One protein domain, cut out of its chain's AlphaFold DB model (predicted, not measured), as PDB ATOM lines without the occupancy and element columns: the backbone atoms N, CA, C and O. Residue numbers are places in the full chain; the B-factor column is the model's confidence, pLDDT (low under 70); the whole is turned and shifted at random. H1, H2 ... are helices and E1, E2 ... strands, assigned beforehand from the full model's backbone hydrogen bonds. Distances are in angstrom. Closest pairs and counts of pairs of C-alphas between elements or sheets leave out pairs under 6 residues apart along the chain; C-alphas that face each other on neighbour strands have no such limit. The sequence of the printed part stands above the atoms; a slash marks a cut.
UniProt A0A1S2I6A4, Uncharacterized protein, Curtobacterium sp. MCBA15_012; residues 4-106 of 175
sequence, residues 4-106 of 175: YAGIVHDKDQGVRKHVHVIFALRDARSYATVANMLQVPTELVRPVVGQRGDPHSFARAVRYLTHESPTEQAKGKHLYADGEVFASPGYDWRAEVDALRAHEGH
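Overview. This is residues 4 to 106 of the 175 residues of an uncharacterized protein of Curtobacterium sp. MCBA15_012 (UniProt A0A1S2I6A4). A two-stranded antiparallel hairpin, E1 and E2, has the helix H2 packed over it, and the longest helix, H4, crosses H2 about perpendicular to it, at 73 degrees. H1 and H3 are small helices far out on opposite sides of this core, and two long stretches with no named element, residues 39 to 56 and 75 to 92, wind round it; residues 86 to 87 of the second pair briefly with E1. The printed part has 103 residues, with two named strands and four named helices in the order E1, E2, H1, H2, H3, H4; the class is mixed, helices and strands, with under half of the residues in named elements. The whole is compact, with a radius of gyration of the C-alphas of 14.2 A, and rounded, spanning 34 by 34 by 25 A.

Along the chain. E1, residues 4 to 9, begins at C-alpha 4, (66.595, -75.846, -0.581), and is 16.3 A long. E2, residues 18 to 24, is 20.2 A long. H1 is residues 31 to 38, 10.6 A long. H2, residues 57 to 64, is 11.1 A long and begins at C-alpha 57, (53.327, -76.700, -1.240). H3 is residues 70 to 74, 6.0 A long. H4, residues 93 to 104, is 16.4 A long and ends at C-alpha 104, (47.427, -81.750, 8.086).

Arrangement. E1 and E2 form a hairpin, antiparallel at 168 degrees between their directions. Across it N 5 and O 22 are 2.9 A apart and N 9 and O 18 are 2.8 A apart, both within hydrogen-bond range. Residues 5 to 6 of E1 also pair, antiparallel, with residues 86 to 87. The closest C-alphas of E2 and H2 are those of Ile 22 and Val 62, 6.3 A apart; those of E1 and H2 are Ala 5 and Val 62, 6.6 A apart. H2 and H4 touch, closest at the C-alphas of Ala 59 and Val 97, 5.4 A apart, and stand about perpendicular at 73 degrees. H2 and H3 are close but not clearly touching, with the C-alphas of Tyr 64 and Glu 72 closest at 7.9 A. H1 touches no helix and is apart from E1. In H1, H2, H3 and H4 every O i to N i+4 pair is within hydrogen-bond range.

Size, cuts and confidence. The two C-alphas farthest apart are those of Gln 39 and His 106, 40.4 A. The printed part has no cut. The links H1 to H2 and H3 to H4 are long, 18 residues each, and H2 to H3 is tight. The mean pLDDT of the printed part is 87.8; residues 47 to 53 and 105 to 106 are under 70.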
ATOM      1  N   TYR A   4      66.673 -74.534   0.054       94.12
ATOM      2  CA  TYR A   4      66.595 -75.846  -0.581       94.12
ATOM      3  C   TYR A   4      66.763 -76.978   0.426       94.12
ATOM      4  O   TYR A   4      67.393 -76.799   1.465       94.12
ATOM      5  N   ALA A   5      66.233 -78.144   0.077       96.94
ATOM      6  CA  ALA A   5      66.528 -79.410   0.728       96.94
ATOM      7  C   ALA A   5      66.666 -80.512  -0.324       96.94
ATOM      8  O   ALA A   5      66.064 -80.436  -1.397       96.94
ATOM      9  N   GLY A   6      67.452 -81.537  -0.031       96.88
ATOM     10  CA  GLY A   6      67.605 -82.682  -0.909       96.88
ATOM     11  C   GLY A   6      68.084 -83.919  -0.173       96.88
ATOM     12  O   GLY A   6      68.471 -83.857   0.990       96.88
ATOM     13  N   ILE A   7      68.028 -85.049  -0.865       98.25
ATOM     14  CA  ILE A   7      68.462 -86.349  -0.355       98.25
ATOM     15  C   ILE A   7      68.870 -87.249  -1.520       98.25
ATOM     16  O   ILE A   7      68.414 -87.093  -2.660       98.25
ATOM     17  N   VAL A   8      69.753 -88.194  -1.228       97.88
ATOM     18  CA  VAL A   8      70.145 -89.249  -2.157       97.88
ATOM     19  C   VAL A   8      69.201 -90.436  -1.975       97.88
ATOM     20  O   VAL A   8      69.181 -91.049  -0.916       97.88
ATOM     21  N   HIS A   9      68.447 -90.779  -3.017       96.81
ATOM     22  CA  HIS A   9      67.600 -91.968  -3.043       96.81
ATOM     23  C   HIS A   9      68.400 -93.146  -3.591       96.81
ATOM     24  O   HIS A   9      68.558 -93.294  -4.807       96.81
ATOM     25  N   ASP A  10      68.936 -93.977  -2.702       97.25
ATOM     26  CA  ASP A  10      69.698 -95.180  -3.051       97.25
ATOM     27  C   ASP A  10      69.132 -96.487  -2.480       97.25
ATOM     28  O   ASP A  10      69.695 -97.554  -2.725       97.25
ATOM     29  N   LYS A  11      67.987 -96.414  -1.795       96.62
ATOM     30  CA  LYS A  11      67.279 -97.549  -1.179       96.62
ATOM     31  C   LYS A  11      65.905 -97.806  -1.814       96.62
ATOM     32  O   LYS A  11      65.145 -98.649  -1.337       96.62
ATOM     33  N   ASP A  12      65.582 -97.099  -2.897       93.00
ATOM     34  CA  ASP A  12      64.333 -97.272  -3.641       93.00
ATOM     35  C   ASP A  12      64.354 -98.595  -4.424       93.00
ATOM     36  O   ASP A  12      65.242 -98.852  -5.239       93.00
ATOM     37  N   GLN A  13      63.358 -99.454  -4.194       90.25
ATOM     38  CA  GLN A  13      63.296-100.765  -4.840       90.25
ATOM     39  C   GLN A  13      63.050-100.638  -6.347       90.25
ATOM     40  O   GLN A  13      62.087-100.010  -6.782       90.25
ATOM     41  N   GLY A  14      63.909-101.269  -7.152       89.62
ATOM     42  CA  GLY A  14      63.756-101.314  -8.610       89.62
ATOM     43  C   GLY A  14      64.044 -99.990  -9.331       89.62
ATOM     44  O   GLY A  14      63.805 -99.897 -10.534       89.62
ATOM     45  N   VAL A  15      64.571 -98.978  -8.633       90.88
ATOM     46  CA  VAL A  15      64.895 -97.662  -9.202       90.88
ATOM     47  C   VAL A  15      66.402 -97.422  -9.121       90.88
ATOM     48  O   VAL A  15      67.052 -97.754  -8.134       90.88
ATOM     49  N   ARG A  16      66.989 -96.841 -10.177       93.25
ATOM     50  CA  ARG A  16      68.406 -96.444 -10.152       93.25
ATOM     51  C   ARG A  16      68.630 -95.349  -9.112       93.25
ATOM     52  O   ARG A  16      67.795 -94.459  -8.971       93.25
ATOM     53  N   LYS A  17      69.794 -95.376  -8.460       95.69
ATOM     54  CA  LYS A  17      70.231 -94.327  -7.534       95.69
ATOM     55  C   LYS A  17      70.100 -92.946  -8.181       95.69
ATOM     56  O   LYS A  17      70.597 -92.729  -9.287       95.69
ATOM     57  N   HIS A  18      69.421 -92.035  -7.498       94.00
ATOM     58  CA  HIS A  18      69.150 -90.683  -7.980       94.00
ATOM     59  C   HIS A  18      69.100 -89.695  -6.812       94.00
ATOM     60  O   HIS A  18      69.135 -90.083  -5.648       94.00
ATOM     61  N   VAL A  19      69.072 -88.402  -7.124       94.31
ATOM     62  CA  VAL A  19      69.007 -87.332  -6.124       94.31
ATOM     63  C   VAL A  19      67.725 -86.552  -6.339       94.31
ATOM     64  O   VAL A  19      67.413 -86.168  -7.468       94.31
ATOM     65  N   HIS A  20      67.012 -86.285  -5.252       94.56
ATOM     66  CA  HIS A  20      65.940 -85.305  -5.238       94.56
ATOM     67  C   HIS A  20      66.443 -84.015  -4.597       94.56
ATOM     68  O   HIS A  20      67.041 -84.039  -3.525       94.56
ATOM     69  N   VAL A  21      66.188 -82.883  -5.258       93.62
ATOM     70  CA  VAL A  21      66.453 -81.546  -4.717       93.62
ATOM     71  C   VAL A  21      65.210 -80.692  -4.913       93.62
ATOM     72  O   VAL A  21      64.735 -80.514  -6.033       93.62
ATOM     73  N   ILE A  22      64.694 -80.156  -3.814       93.19
ATOM     74  CA  ILE A  22      63.558 -79.243  -3.767       93.19
ATOM     75  C   ILE A  22      64.090 -77.866  -3.395       93.19
ATOM     76  O   ILE A  22      64.794 -77.722  -2.396       93.19
ATOM     77  N   PHE A  23      63.766 -76.842  -4.178       90.38
ATOM     78  CA  PHE A  23      64.267 -75.495  -3.927       90.38
ATOM     79  C   PHE A  23      63.266 -74.407  -4.282       90.38
ATOM     80  O   PHE A  23      62.506 -74.515  -5.241       90.38
ATOM     81  N   ALA A  24      63.285 -73.349  -3.477       88.06
ATOM     82  CA  ALA A  24      62.461 -72.169  -3.663       88.06
ATOM     83  C   ALA A  24      63.253 -71.095  -4.421       88.06
ATOM     84  O   ALA A  24      64.409 -70.776  -4.102       88.06
ATOM     85  N   LEU A  25      62.621 -70.529  -5.446       85.25
ATOM     86  CA  LEU A  25      63.139 -69.398  -6.207       85.25
ATOM     87  C   LEU A  25      62.391 -68.131  -5.791       85.25
ATOM     88  O   LEU A  25      61.181 -68.173  -5.605       85.25
ATOM     89  N   ARG A  26      63.123 -67.013  -5.691       81.50
ATOM     90  CA  ARG A  26      62.564 -65.685  -5.368       81.50
ATOM     91  C   ARG A  26      61.540 -65.229  -6.403       81.50
ATOM     92  O   ARG A  26      60.500 -64.685  -6.062       81.50
ATOM     93  N   ASP A  27      61.847 -65.494  -7.669       81.38
ATOM     94  CA  ASP A  27      60.999 -65.147  -8.801       81.38
ATOM     95  C   ASP A  27      60.535 -66.413  -9.508       81.38
ATOM     96  O   ASP A  27      61.261 -67.410  -9.569       81.38
ATOM     97  N   ALA A  28      59.364 -66.335 -10.136       75.44
ATOM     98  CA  ALA A  28      58.935 -67.346 -11.089       75.44
ATOM     99  C   ALA A  28      59.936 -67.435 -12.257       75.44
ATOM    100  O   ALA A  28      60.363 -66.420 -12.811       75.44
ATOM    101  N   ARG A  29      60.312 -68.657 -12.643       81.44
ATOM    102  CA  ARG A  29      61.238 -68.942 -13.750       81.44
ATOM    103  C   ARG A  29      60.698 -70.097 -14.592       81.44
ATOM    104  O   ARG A  29      60.006 -70.968 -14.073       81.44
ATOM    105  N   SER A  30      61.026 -70.108 -15.885       85.44
ATOM    106  CA  SER A  30      60.689 -71.233 -16.767       85.44
ATOM    107  C   SER A  30      61.536 -72.470 -16.440       85.44
ATOM    108  O   SER A  30      62.643 -72.337 -15.912       85.44
ATOM    109  N   TYR A  31      61.067 -73.667 -16.808       86.19
ATOM    110  CA  TYR A  31      61.824 -74.909 -16.601       86.19
ATOM    111  C   TYR A  31      63.187 -74.881 -17.292       86.19
ATOM    112  O   TYR A  31      64.182 -75.230 -16.669       86.19
ATOM    113  N   ALA A  32      63.246 -74.386 -18.531       88.88
ATOM    114  CA  ALA A  32      64.495 -74.248 -19.276       88.88
ATOM    115  C   ALA A  32      65.471 -73.295 -18.571       88.88
ATOM    116  O   ALA A  32      66.664 -73.567 -18.485       88.88
ATOM    117  N   THR A  33      64.965 -72.197 -17.998       90.19
ATOM    118  CA  THR A  33      65.791 -71.277 -17.206       90.19
ATOM    119  C   THR A  33      66.383 -71.982 -15.990       90.19
ATOM    120  O   THR A  33      67.574 -71.851 -15.731       90.19
ATOM    121  N   VAL A  34      65.569 -72.745 -15.262       89.00
ATOM    122  CA  VAL A  34      66.011 -73.480 -14.071       89.00
ATOM    123  C   VAL A  34      67.006 -74.588 -14.426       89.00
ATOM    124  O   VAL A  34      68.035 -74.714 -13.769       89.00
ATOM    125  N   ALA A  35      66.743 -75.344 -15.488       91.12
ATOM    126  CA  ALA A  35      67.627 -76.388 -15.994       91.12
ATOM    127  C   ALA A  35      69.002 -75.821 -16.375       91.12
ATOM    128  O   ALA A  35      70.031 -76.328 -15.931       91.12
ATOM    129  N   ASN A  36      69.015 -74.690 -17.088       91.44
ATOM    130  CA  ASN A  36      70.239 -73.971 -17.436       91.44
ATOM    131  C   ASN A  36      70.982 -73.456 -16.196       91.44
ATOM    132  O   ASN A  36      72.204 -73.550 -16.138       91.44
ATOM    133  N   MET A  37      70.278 -72.937 -15.185       89.19
ATOM    134  CA  MET A  37      70.914 -72.500 -13.933       89.19
ATOM    135  C   MET A  37      71.624 -73.649 -13.213       89.19
ATOM    136  O   MET A  37      72.682 -73.440 -12.627       89.19
ATOM    137  N   LEU A  38      71.037 -74.845 -13.250       88.75
ATOM    138  CA  LEU A  38      71.567 -76.037 -12.590       88.75
ATOM    139  C   LEU A  38      72.506 -76.861 -13.479       88.75
ATOM    140  O   LEU A  38      73.091 -77.821 -12.991       88.75
ATOM    141  N   GLN A  39      72.657 -76.492 -14.756       92.94
ATOM    142  CA  GLN A  39      73.423 -77.244 -15.758       92.94
ATOM    143  C   GLN A  39      72.957 -78.709 -15.867       92.94
ATOM    144  O   GLN A  39      73.762 -79.636 -15.949       92.94
ATOM    145  N   VAL A  40      71.636 -78.918 -15.863       91.12
ATOM    146  CA  VAL A  40      71.001 -80.240 -15.993       91.12
ATOM    147  C   VAL A  40      70.058 -80.286 -17.197       91.12
ATOM    148  O   VAL A  40      69.555 -79.241 -17.616       91.12
ATOM    149  N   PRO A  41      69.762 -81.479 -17.745       92.81
ATOM    150  CA  PRO A  41      68.709 -81.633 -18.742       92.81
ATOM    151  C   PRO A  41      67.353 -81.132 -18.229       92.81
ATOM    152  O   PRO A  41      67.017 -81.291 -17.051       92.81
ATOM    153  N   THR A  42      66.550 -80.538 -19.115       89.38
ATOM    154  CA  THR A  42      65.280 -79.900 -18.720       89.38
ATOM    155  C   THR A  42      64.273 -80.923 -18.198       89.38
ATOM    156  O   THR A  42      63.488 -80.616 -17.305       89.38
ATOM    157  N   GLU A  43      64.347 -82.164 -18.676       88.38
ATOM    158  CA  GLU A  43      63.481 -83.278 -18.262       88.38
ATOM    159  C   GLU A  43      63.647 -83.664 -16.778       88.38
ATOM    160  O   GLU A  43      62.763 -84.306 -16.201       88.38
ATOM    161  N   LEU A  44      64.767 -83.272 -16.157       88.00
ATOM    162  CA  LEU A  44      65.025 -83.471 -14.729       88.00
ATOM    163  C   LEU A  44      64.385 -82.387 -13.852       88.00
ATOM    164  O   LEU A  44      64.302 -82.553 -12.636       88.00
ATOM    165  N   VAL A  45      63.904 -81.292 -14.447       86.62
ATOM    166  CA  VAL A  45      63.219 -80.213 -13.734       86.62
ATOM    167  C   VAL A  45      61.714 -80.433 -13.831       86.62
ATOM    168  O   VAL A  45      61.127 -80.393 -14.910       86.62
ATOM    169  N   ARG A  46      61.066 -80.643 -12.684       78.69
ATOM    170  CA  ARG A  46      59.608 -80.803 -12.597       78.69
ATOM    171  C   ARG A  46      59.010 -79.767 -11.652       78.69
ATOM    172  O   ARG A  46      59.632 -79.460 -10.634       78.69
ATOM    173  N   PRO A  47      57.809 -79.239 -11.945       67.62
ATOM    174  CA  PRO A  47      57.106 -78.407 -10.988       67.62
ATOM    175  C   PRO A  47      56.766 -79.238  -9.750       67.62
ATOM    176  O   PRO A  47      56.298 -80.374  -9.847       67.62
ATOM    177  N   VAL A  48      56.959 -78.642  -8.579       63.81
ATOM    178  CA  VAL A  48      56.265 -79.109  -7.386       63.81
ATOM    179  C   VAL A  48      54.783 -78.808  -7.582       63.81
ATOM    180  O   VAL A  48      54.420 -77.708  -7.996       63.81
ATOM    181  N   VAL A  49      53.941 -79.805  -7.310       54.03
ATOM    182  CA  VAL A  49      52.479 -79.727  -7.391       54.03
ATOM    183  C   VAL A  49      51.983 -78.759  -6.318       54.03
ATOM    184  O   VAL A  49      51.653 -79.154  -5.205       54.03
ATOM    185  N   GLY A  50      52.004 -77.473  -6.641       55.16
ATOM    186  CA  GLY A  50      51.597 -76.406  -5.751       55.16
ATOM    187  C   GLY A  50      50.973 -75.255  -6.511       55.16
ATOM    188  O   GLY A  50      51.449 -74.876  -7.581       55.16
ATOM    189  N   GLN A  51      49.883 -74.709  -5.980       57.03
ATOM    190  CA  GLN A  51      49.271 -73.512  -6.548       57.03
ATOM    191  C   GLN A  51      50.042 -72.272  -6.094       57.03
ATOM    192  O   GLN A  51      50.582 -72.220  -4.987       57.03
ATOM    193  N   ARG A  52      50.082 -71.244  -6.946       59.62
ATOM    194  CA  ARG A  52      50.651 -69.946  -6.573       59.62
ATOM    195  C   ARG A  52      49.946 -69.439  -5.311       59.62
ATOM    196  O   ARG A  52      48.737 -69.245  -5.330       59.62
ATOM    197  N   GLY A  53      50.715 -69.198  -4.251       63.69
ATOM    198  CA  GLY A  53      50.198 -68.715  -2.971       63.69
ATOM    199  C   GLY A  53      49.832 -69.803  -1.957       63.69
ATOM    200  O   GLY A  53      49.424 -69.442  -0.862       63.69
ATOM    201  N   ASP A  54      50.000 -71.096  -2.265       73.31
ATOM    202  CA  ASP A  54      49.873 -72.155  -1.253       73.31
ATOM    203  C   ASP A  54      51.117 -72.169  -0.339       73.31
ATOM    204  O   ASP A  54      52.204 -72.548  -0.797       73.31
ATOM    205  N   PRO A  55      50.983 -71.803   0.951       75.62
ATOM    206  CA  PRO A  55      52.112 -71.744   1.875       75.62
ATOM    207  C   PRO A  55      52.684 -73.130   2.221       75.62
ATOM    208  O   PRO A  55      53.786 -73.218   2.755       75.62
ATOM    209  N   HIS A  56      51.975 -74.220   1.909       82.94
ATOM    210  CA  HIS A  56      52.335 -75.584   2.308       82.94
ATOM    211  C   HIS A  56      52.919 -76.434   1.176       82.94
ATOM    212  O   HIS A  56      53.457 -77.517   1.422       82.94
ATOM    213  N   SER A  57      52.847 -75.961  -0.068       81.94
ATOM    214  CA  SER A  57      53.327 -76.700  -1.240       81.94
ATOM    215  C   SER A  57      54.812 -77.064  -1.155       81.94
ATOM    216  O   SER A  57      55.197 -78.185  -1.491       81.94
ATOM    217  N   PHE A  58      55.644 -76.148  -0.651       88.62
ATOM    218  CA  PHE A  58      57.073 -76.404  -0.467       88.62
ATOM    219  C   PHE A  58      57.321 -77.488   0.589       88.62
ATOM    220  O   PHE A  58      58.006 -78.472   0.312       88.62
ATOM    221  N   ALA A  59      56.685 -77.362   1.756       90.62
ATOM    222  CA  ALA A  59      56.776 -78.334   2.840       90.62
ATOM    223  C   ALA A  59      56.349 -79.747   2.400       90.62
ATOM    224  O   ALA A  59      57.010 -80.726   2.744       90.62
ATOM    225  N   ARG A  60      55.285 -79.879   1.589       88.25
ATOM    226  CA  ARG A  60      54.841 -81.186   1.062       88.25
ATOM    227  C   ARG A  60      55.884 -81.830   0.155       88.25
ATOM    228  O   ARG A  60      56.096 -83.037   0.243       88.25
ATOM    229  N   ALA A  61      56.536 -81.039  -0.694       90.19
ATOM    230  CA  ALA A  61      57.606 -81.531  -1.557       90.19
ATOM    231  C   ALA A  61      58.853 -81.921  -0.767       90.19
ATOM    232  O   ALA A  61      59.460 -82.948  -1.050       90.19
ATOM    233  N   VAL A  62      59.205 -81.143   0.253       94.56
ATOM    234  CA  VAL A  62      60.310 -81.469   1.158       94.56
ATOM    235  C   VAL A  62      60.008 -82.749   1.946       94.56
ATOM    236  O   VAL A  62      60.866 -83.616   2.024       94.56
ATOM    237  N   ARG A  63      58.780 -82.945   2.444       94.31
ATOM    238  CA  ARG A  63      58.363 -84.194   3.114       94.31
ATOM    239  C   ARG A  63      58.509 -85.434   2.225       94.31
ATOM    240  O   ARG A  63      58.721 -86.535   2.724       94.31
ATOM    241  N   TYR A  64      58.371 -85.281   0.909       93.00
ATOM    242  CA  TYR A  64      58.525 -86.400  -0.021       93.00
ATOM    243  C   TYR A  64      59.947 -86.984  -0.006       93.00
ATOM    244  O   TYR A  64      60.089 -88.178  -0.241       93.00
ATOM    245  N   LEU A  65      60.964 -86.180   0.334       96.06
ATOM    246  CA  LEU A  65      62.373 -86.591   0.391       96.06
ATOM    247  C   LEU A  65      62.597 -87.829   1.274       96.06
ATOM    248  O   LEU A  65      63.367 -88.709   0.917       96.06
ATOM    249  N   THR A  66      61.898 -87.944   2.402       97.38
ATOM    250  CA  THR A  66      62.053 -89.095   3.307       97.38
ATOM    251  C   THR A  66      61.053 -90.217   3.046       97.38
ATOM    252  O   THR A  66      61.127 -91.266   3.678       97.38
ATOM    253  N   HIS A  67      60.091 -90.009   2.141       95.38
ATOM    254  CA  HIS A  67      58.910 -90.858   1.955       95.38
ATOM    255  C   HIS A  67      58.086 -91.102   3.237       95.38
ATOM    256  O   HIS A  67      57.318 -92.059   3.311       95.38
ATOM    257  N   GLU A  68      58.168 -90.227   4.240       93.12
ATOM    258  CA  GLU A  68      57.531 -90.436   5.552       93.12
ATOM    259  C   GLU A  68      56.010 -90.239   5.591       93.12
ATOM    260  O   GLU A  68      55.373 -90.462   6.622       93.12
ATOM    261  N   SER A  69      55.398 -89.768   4.503       86.31
ATOM    262  CA  SER A  69      53.945 -89.579   4.481       86.31
ATOM    263  C   SER A  69      53.206 -90.927   4.431       86.31
ATOM    264  O   SER A  69      53.680 -91.846   3.754       86.31
ATOM    265  N   PRO A  70      52.007 -91.048   5.041       83.25
ATOM    266  CA  PRO A  70      51.219 -92.281   4.984       83.25
ATOM    267  C   PRO A  70      50.961 -92.775   3.555       83.25
ATOM    268  O   PRO A  70      50.986 -93.974   3.299       83.25
ATOM    269  N   THR A  71      50.765 -91.857   2.604       80.81
ATOM    270  CA  THR A  71      50.551 -92.181   1.187       80.81
ATOM    271  C   THR A  71      51.769 -92.831   0.536       80.81
ATOM    272  O   THR A  71      51.607 -93.736  -0.278       80.81
ATOM    273  N   GLU A  72      52.984 -92.396   0.872       86.00
ATOM    274  CA  GLU A  72      54.206 -92.998   0.326       86.00
ATOM    275  C   GLU A  72      54.528 -94.330   1.011       86.00
ATOM    276  O   GLU A  72      54.902 -95.289   0.337       86.00
ATOM    277  N   GLN A  73      54.277 -94.428   2.319       89.25
ATOM    278  CA  GLN A  73      54.405 -95.683   3.062       89.25
ATOM    279  C   GLN A  73      53.414 -96.748   2.569       89.25
ATOM    280  O   GLN A  73      53.795 -97.896   2.365       89.25
ATOM    281  N   ALA A  74      52.169 -96.370   2.262       82.19
ATOM    282  CA  ALA A  74      51.175 -97.278   1.681       82.19
ATOM    283  C   ALA A  74      51.579 -97.820   0.295       82.19
ATOM    284  O   ALA A  74      51.128 -98.892  -0.101       82.19
ATOM    285  N   LYS A  75      52.449 -97.107  -0.437       85.38
ATOM    286  CA  LYS A  75      53.041 -97.572  -1.705       85.38
ATOM    287  C   LYS A  75      54.243 -98.505  -1.498       85.38
ATOM    288  O   LYS A  75      54.853 -98.914  -2.481       85.38
ATOM    289  N   GLY A  76      54.611 -98.812  -0.251       91.00
ATOM    290  CA  GLY A  76      55.747 -99.671   0.088       91.00
ATOM    291  C   GLY A  76      57.112 -99.015  -0.132       91.00
ATOM    292  O   GLY A  76      58.103 -99.716  -0.329       91.00
ATOM    293  N   LYS A  77      57.183 -97.677  -0.149       92.19
ATOM    294  CA  LYS A  77      58.448 -96.967  -0.364       92.19
ATOM    295  C   LYS A  77      59.355 -97.005   0.862       92.19
ATOM    296  O   LYS A  77      58.885 -96.999   1.997       92.19
ATOM    297  N   HIS A  78      60.665 -96.978   0.618       96.69
ATOM    298  CA  HIS A  78      61.657 -96.910   1.685       96.69
ATOM    299  C   HIS A  78      61.544 -95.592   2.462       96.69
ATOM    300  O   HIS A  78      61.578 -94.526   1.850       96.69
ATOM    301  N   LEU A  79      61.433 -95.690   3.791       97.56
ATOM    302  CA  LEU A  79      61.495 -94.566   4.724       97.56
ATOM    303  C   LEU A  79      62.959 -94.205   4.997       97.56
ATOM    304  O   LEU A  79      63.651 -94.955   5.685       97.56
ATOM    305  N   TYR A  80      63.413 -93.065   4.480       98.06
ATOM    306  CA  TYR A  80      64.762 -92.567   4.758       98.06
ATOM    307  C   TYR A  80      64.819 -91.869   6.117       98.06
ATOM    308  O   TYR A  80      63.823 -91.306   6.579       98.06
ATOM    309  N   ALA A  81      65.995 -91.882   6.744       97.75
ATOM    310  CA  ALA A  81      66.212 -91.200   8.011       97.75
ATOM    311  C   ALA A  81      66.427 -89.693   7.812       97.75
ATOM    312  O   ALA A  81      67.033 -89.253   6.837       97.75
ATOM    313  N   ASP A  82      66.013 -88.896   8.795       97.62
ATOM    314  CA  ASP A  82      66.109 -87.431   8.749       97.62
ATOM    315  C   ASP A  82      67.542 -86.923   8.541       97.62
ATOM    316  O   ASP A  82      67.763 -85.952   7.821       97.62
ATOM    317  N   GLY A  83      68.530 -87.613   9.121       97.25
ATOM    318  CA  GLY A  83      69.949 -87.269   8.982       97.25
ATOM    319  C   GLY A  83      70.515 -87.444   7.568       97.25
ATOM    320  O   GLY A  83      71.644 -87.035   7.314       97.25
ATOM    321  N   GLU A  84      69.758 -88.044   6.649       97.94
ATOM    322  CA  GLU A  84      70.150 -88.196   5.247       97.94
ATOM    323  C   GLU A  84      69.773 -86.966   4.401       97.94
ATOM    324  O   GLU A  84      70.302 -86.783   3.302       97.94
ATOM    325  N   VAL A  85      68.887 -86.102   4.909       98.06
ATOM    326  CA  VAL A  85      68.466 -84.875   4.227       98.06
ATOM    327  C   VAL A  85      69.495 -83.769   4.449       98.06
ATOM    328  O   VAL A  85      69.820 -83.407   5.579       98.06
ATOM    329  N   PHE A  86      69.960 -83.167   3.358       97.50
ATOM    330  CA  PHE A  86      70.772 -81.952   3.388       97.50
ATOM    331  C   PHE A  86      69.913 -80.730   3.052       97.50
ATOM    332  O   PHE A  86      69.011 -80.803   2.219       97.50
ATOM    333  N   ALA A  87      70.210 -79.584   3.665       97.81
ATOM    334  CA  ALA A  87      69.462 -78.344   3.469       97.81
ATOM    335  C   ALA A  87      70.382 -77.122   3.357       97.81
ATOM    336  O   ALA A  87      71.547 -77.156   3.760       97.81
ATOM    337  N   SER A  88      69.861 -76.033   2.793       96.44
ATOM    338  CA  SER A  88      70.550 -74.739   2.765       96.44
ATOM    339  C   SER A  88      70.825 -74.209   4.181       96.44
ATOM    340  O   SER A  88      69.982 -74.402   5.060       96.44
ATOM    341  N   PRO A  89      71.928 -73.469   4.408       95.56
ATOM    342  CA  PRO A  89      72.222 -72.867   5.709       95.56
ATOM    343  C   PRO A  89      71.046 -72.058   6.272       95.56
ATOM    344  O   PRO A  89      70.448 -71.250   5.564       95.56
ATOM    345  N   GLY A  90      70.722 -72.280   7.548       94.06
ATOM    346  CA  GLY A  90      69.638 -71.580   8.247       94.06
ATOM    347  C   GLY A  90      68.219 -72.059   7.912       94.06
ATOM    348  O   GLY A  90      67.267 -71.511   8.462       94.06
ATOM    349  N   TYR A  91      68.052 -73.069   7.051       95.62
ATOM    350  CA  TYR A  91      66.748 -73.666   6.770       95.62
ATOM    351  C   TYR A  91      66.528 -74.947   7.585       95.62
ATOM    352  O   TYR A  91      67.123 -75.986   7.299       95.62
ATOM    353  N   ASP A  92      65.633 -74.877   8.573       95.88
ATOM    354  CA  ASP A  92      65.151 -76.040   9.321       95.88
ATOM    355  C   ASP A  92      63.989 -76.711   8.576       95.88
ATOM    356  O   ASP A  92      62.807 -76.416   8.774       95.88
ATOM    357  N   TRP A  93      64.348 -77.614   7.666       95.69
ATOM    358  CA  TRP A  93      63.381 -78.372   6.880       95.69
ATOM    359  C   TRP A  93      62.505 -79.279   7.749       95.69
ATOM    360  O   TRP A  93      61.362 -79.561   7.378       95.69
ATOM    361  N   ARG A  94      63.025 -79.740   8.897       96.94
ATOM    362  CA  ARG A  94      62.316 -80.684   9.750       96.94
ATOM    363  C   ARG A  94      61.160 -79.990  10.445       96.94
ATOM    364  O   ARG A  94      60.030 -80.459  10.316       96.94
ATOM    365  N   ALA A  95      61.431 -78.838  11.057       96.19
ATOM    366  CA  ALA A  95      60.413 -78.007  11.687       96.19
ATOM    367  C   ALA A  95      59.294 -77.604  10.710       96.19
ATOM    368  O   ALA A  95      58.122 -77.609  11.081       96.19
ATOM    369  N   GLU A  96      59.619 -77.302   9.447       93.62
ATOM    370  CA  GLU A  96      58.610 -76.963   8.432       93.62
ATOM    371  C   GLU A  96      57.713 -78.160   8.065       93.62
ATOM    372  O   GLU A  96      56.496 -78.005   7.913       93.62
ATOM    373  N   VAL A  97      58.276 -79.368   7.969       93.62
ATOM    374  CA  VAL A  97      57.484 -80.587   7.739       93.62
ATOM    375  C   VAL A  97      56.651 -80.967   8.965       93.62
ATOM    376  O   VAL A  97      55.516 -81.417   8.808       93.62
ATOM    377  N   ASP A  98      57.155 -80.756  10.177       93.44
ATOM    378  CA  ASP A  98      56.388 -81.006  11.397       93.44
ATOM    379  C   ASP A  98      55.252 -79.991  11.569       93.44
ATOM    380  O   ASP A  98      54.136 -80.372  11.923       93.44
ATOM    381  N   ALA A  99      55.470 -78.725  11.206       90.94
ATOM    382  CA  ALA A  99      54.407 -77.726  11.123       90.94
ATOM    383  C   ALA A  99      53.343 -78.115  10.081       90.94
ATOM    384  O   ALA A  99      52.145 -78.017  10.354       90.94
ATOM    385  N   LEU A 100      53.759 -78.626   8.914       88.25
ATOM    386  CA  LEU A 100      52.842 -79.200   7.925       88.25
ATOM    387  C   LEU A 100      52.067 -80.386   8.504       88.25
ATOM    388  O   LEU A 100      50.867 -80.478   8.288       88.25
ATOM    389  N   ARG A 101      52.720 -81.296   9.230       85.44
ATOM    390  CA  ARG A 101      52.058 -82.438   9.874       85.44
ATOM    391  C   ARG A 101      51.073 -82.002  10.944       85.44
ATOM    392  O   ARG A 101      50.007 -82.589  11.023       85.44
ATOM    393  N   ALA A 102      51.387 -80.985  11.739       82.75
ATOM    394  CA  ALA A 102      50.453 -80.427  12.712       82.75
ATOM    395  C   ALA A 102      49.242 -79.781  12.016       82.75
ATOM    396  O   ALA A 102      48.105 -79.925  12.471       82.75
ATOM    397  N   HIS A 103      49.483 -79.125  10.877       77.69
ATOM    398  CA  HIS A 103      48.444 -78.545  10.036       77.69
ATOM    399  C   HIS A 103      47.574 -79.611   9.347       77.69
ATOM    400  O   HIS A 103      46.359 -79.512   9.385       77.69
ATOM    401  N   GLU A 104      48.157 -80.656   8.755       71.00
ATOM    402  CA  GLU A 104      47.427 -81.750   8.086       71.00
ATOM    403  C   GLU A 104      46.867 -82.790   9.068       71.00
ATOM    404  O   GLU A 104      45.913 -83.500   8.760       71.00
ATOM    405  N   GLY A 105      47.437 -82.870  10.270       53.53
ATOM    406  CA  GLY A 105      46.913 -83.616  11.412       53.53
ATOM    407  C   GLY A 105      45.603 -83.027  11.936       53.53
ATOM    408  O   GLY A 105      44.884 -83.700  12.675       53.53
ATOM    409  N   HIS A 106      45.234 -81.819  11.491       47.16
ATOM    410  CA  HIS A 106      43.831 -81.447  11.416       47.16
ATOM    411  C   HIS A 106      43.188 -82.187  10.244       47.16
ATOM    412  O   HIS A 106      43.318 -81.801   9.082       47.16
TER     413      HIS A 106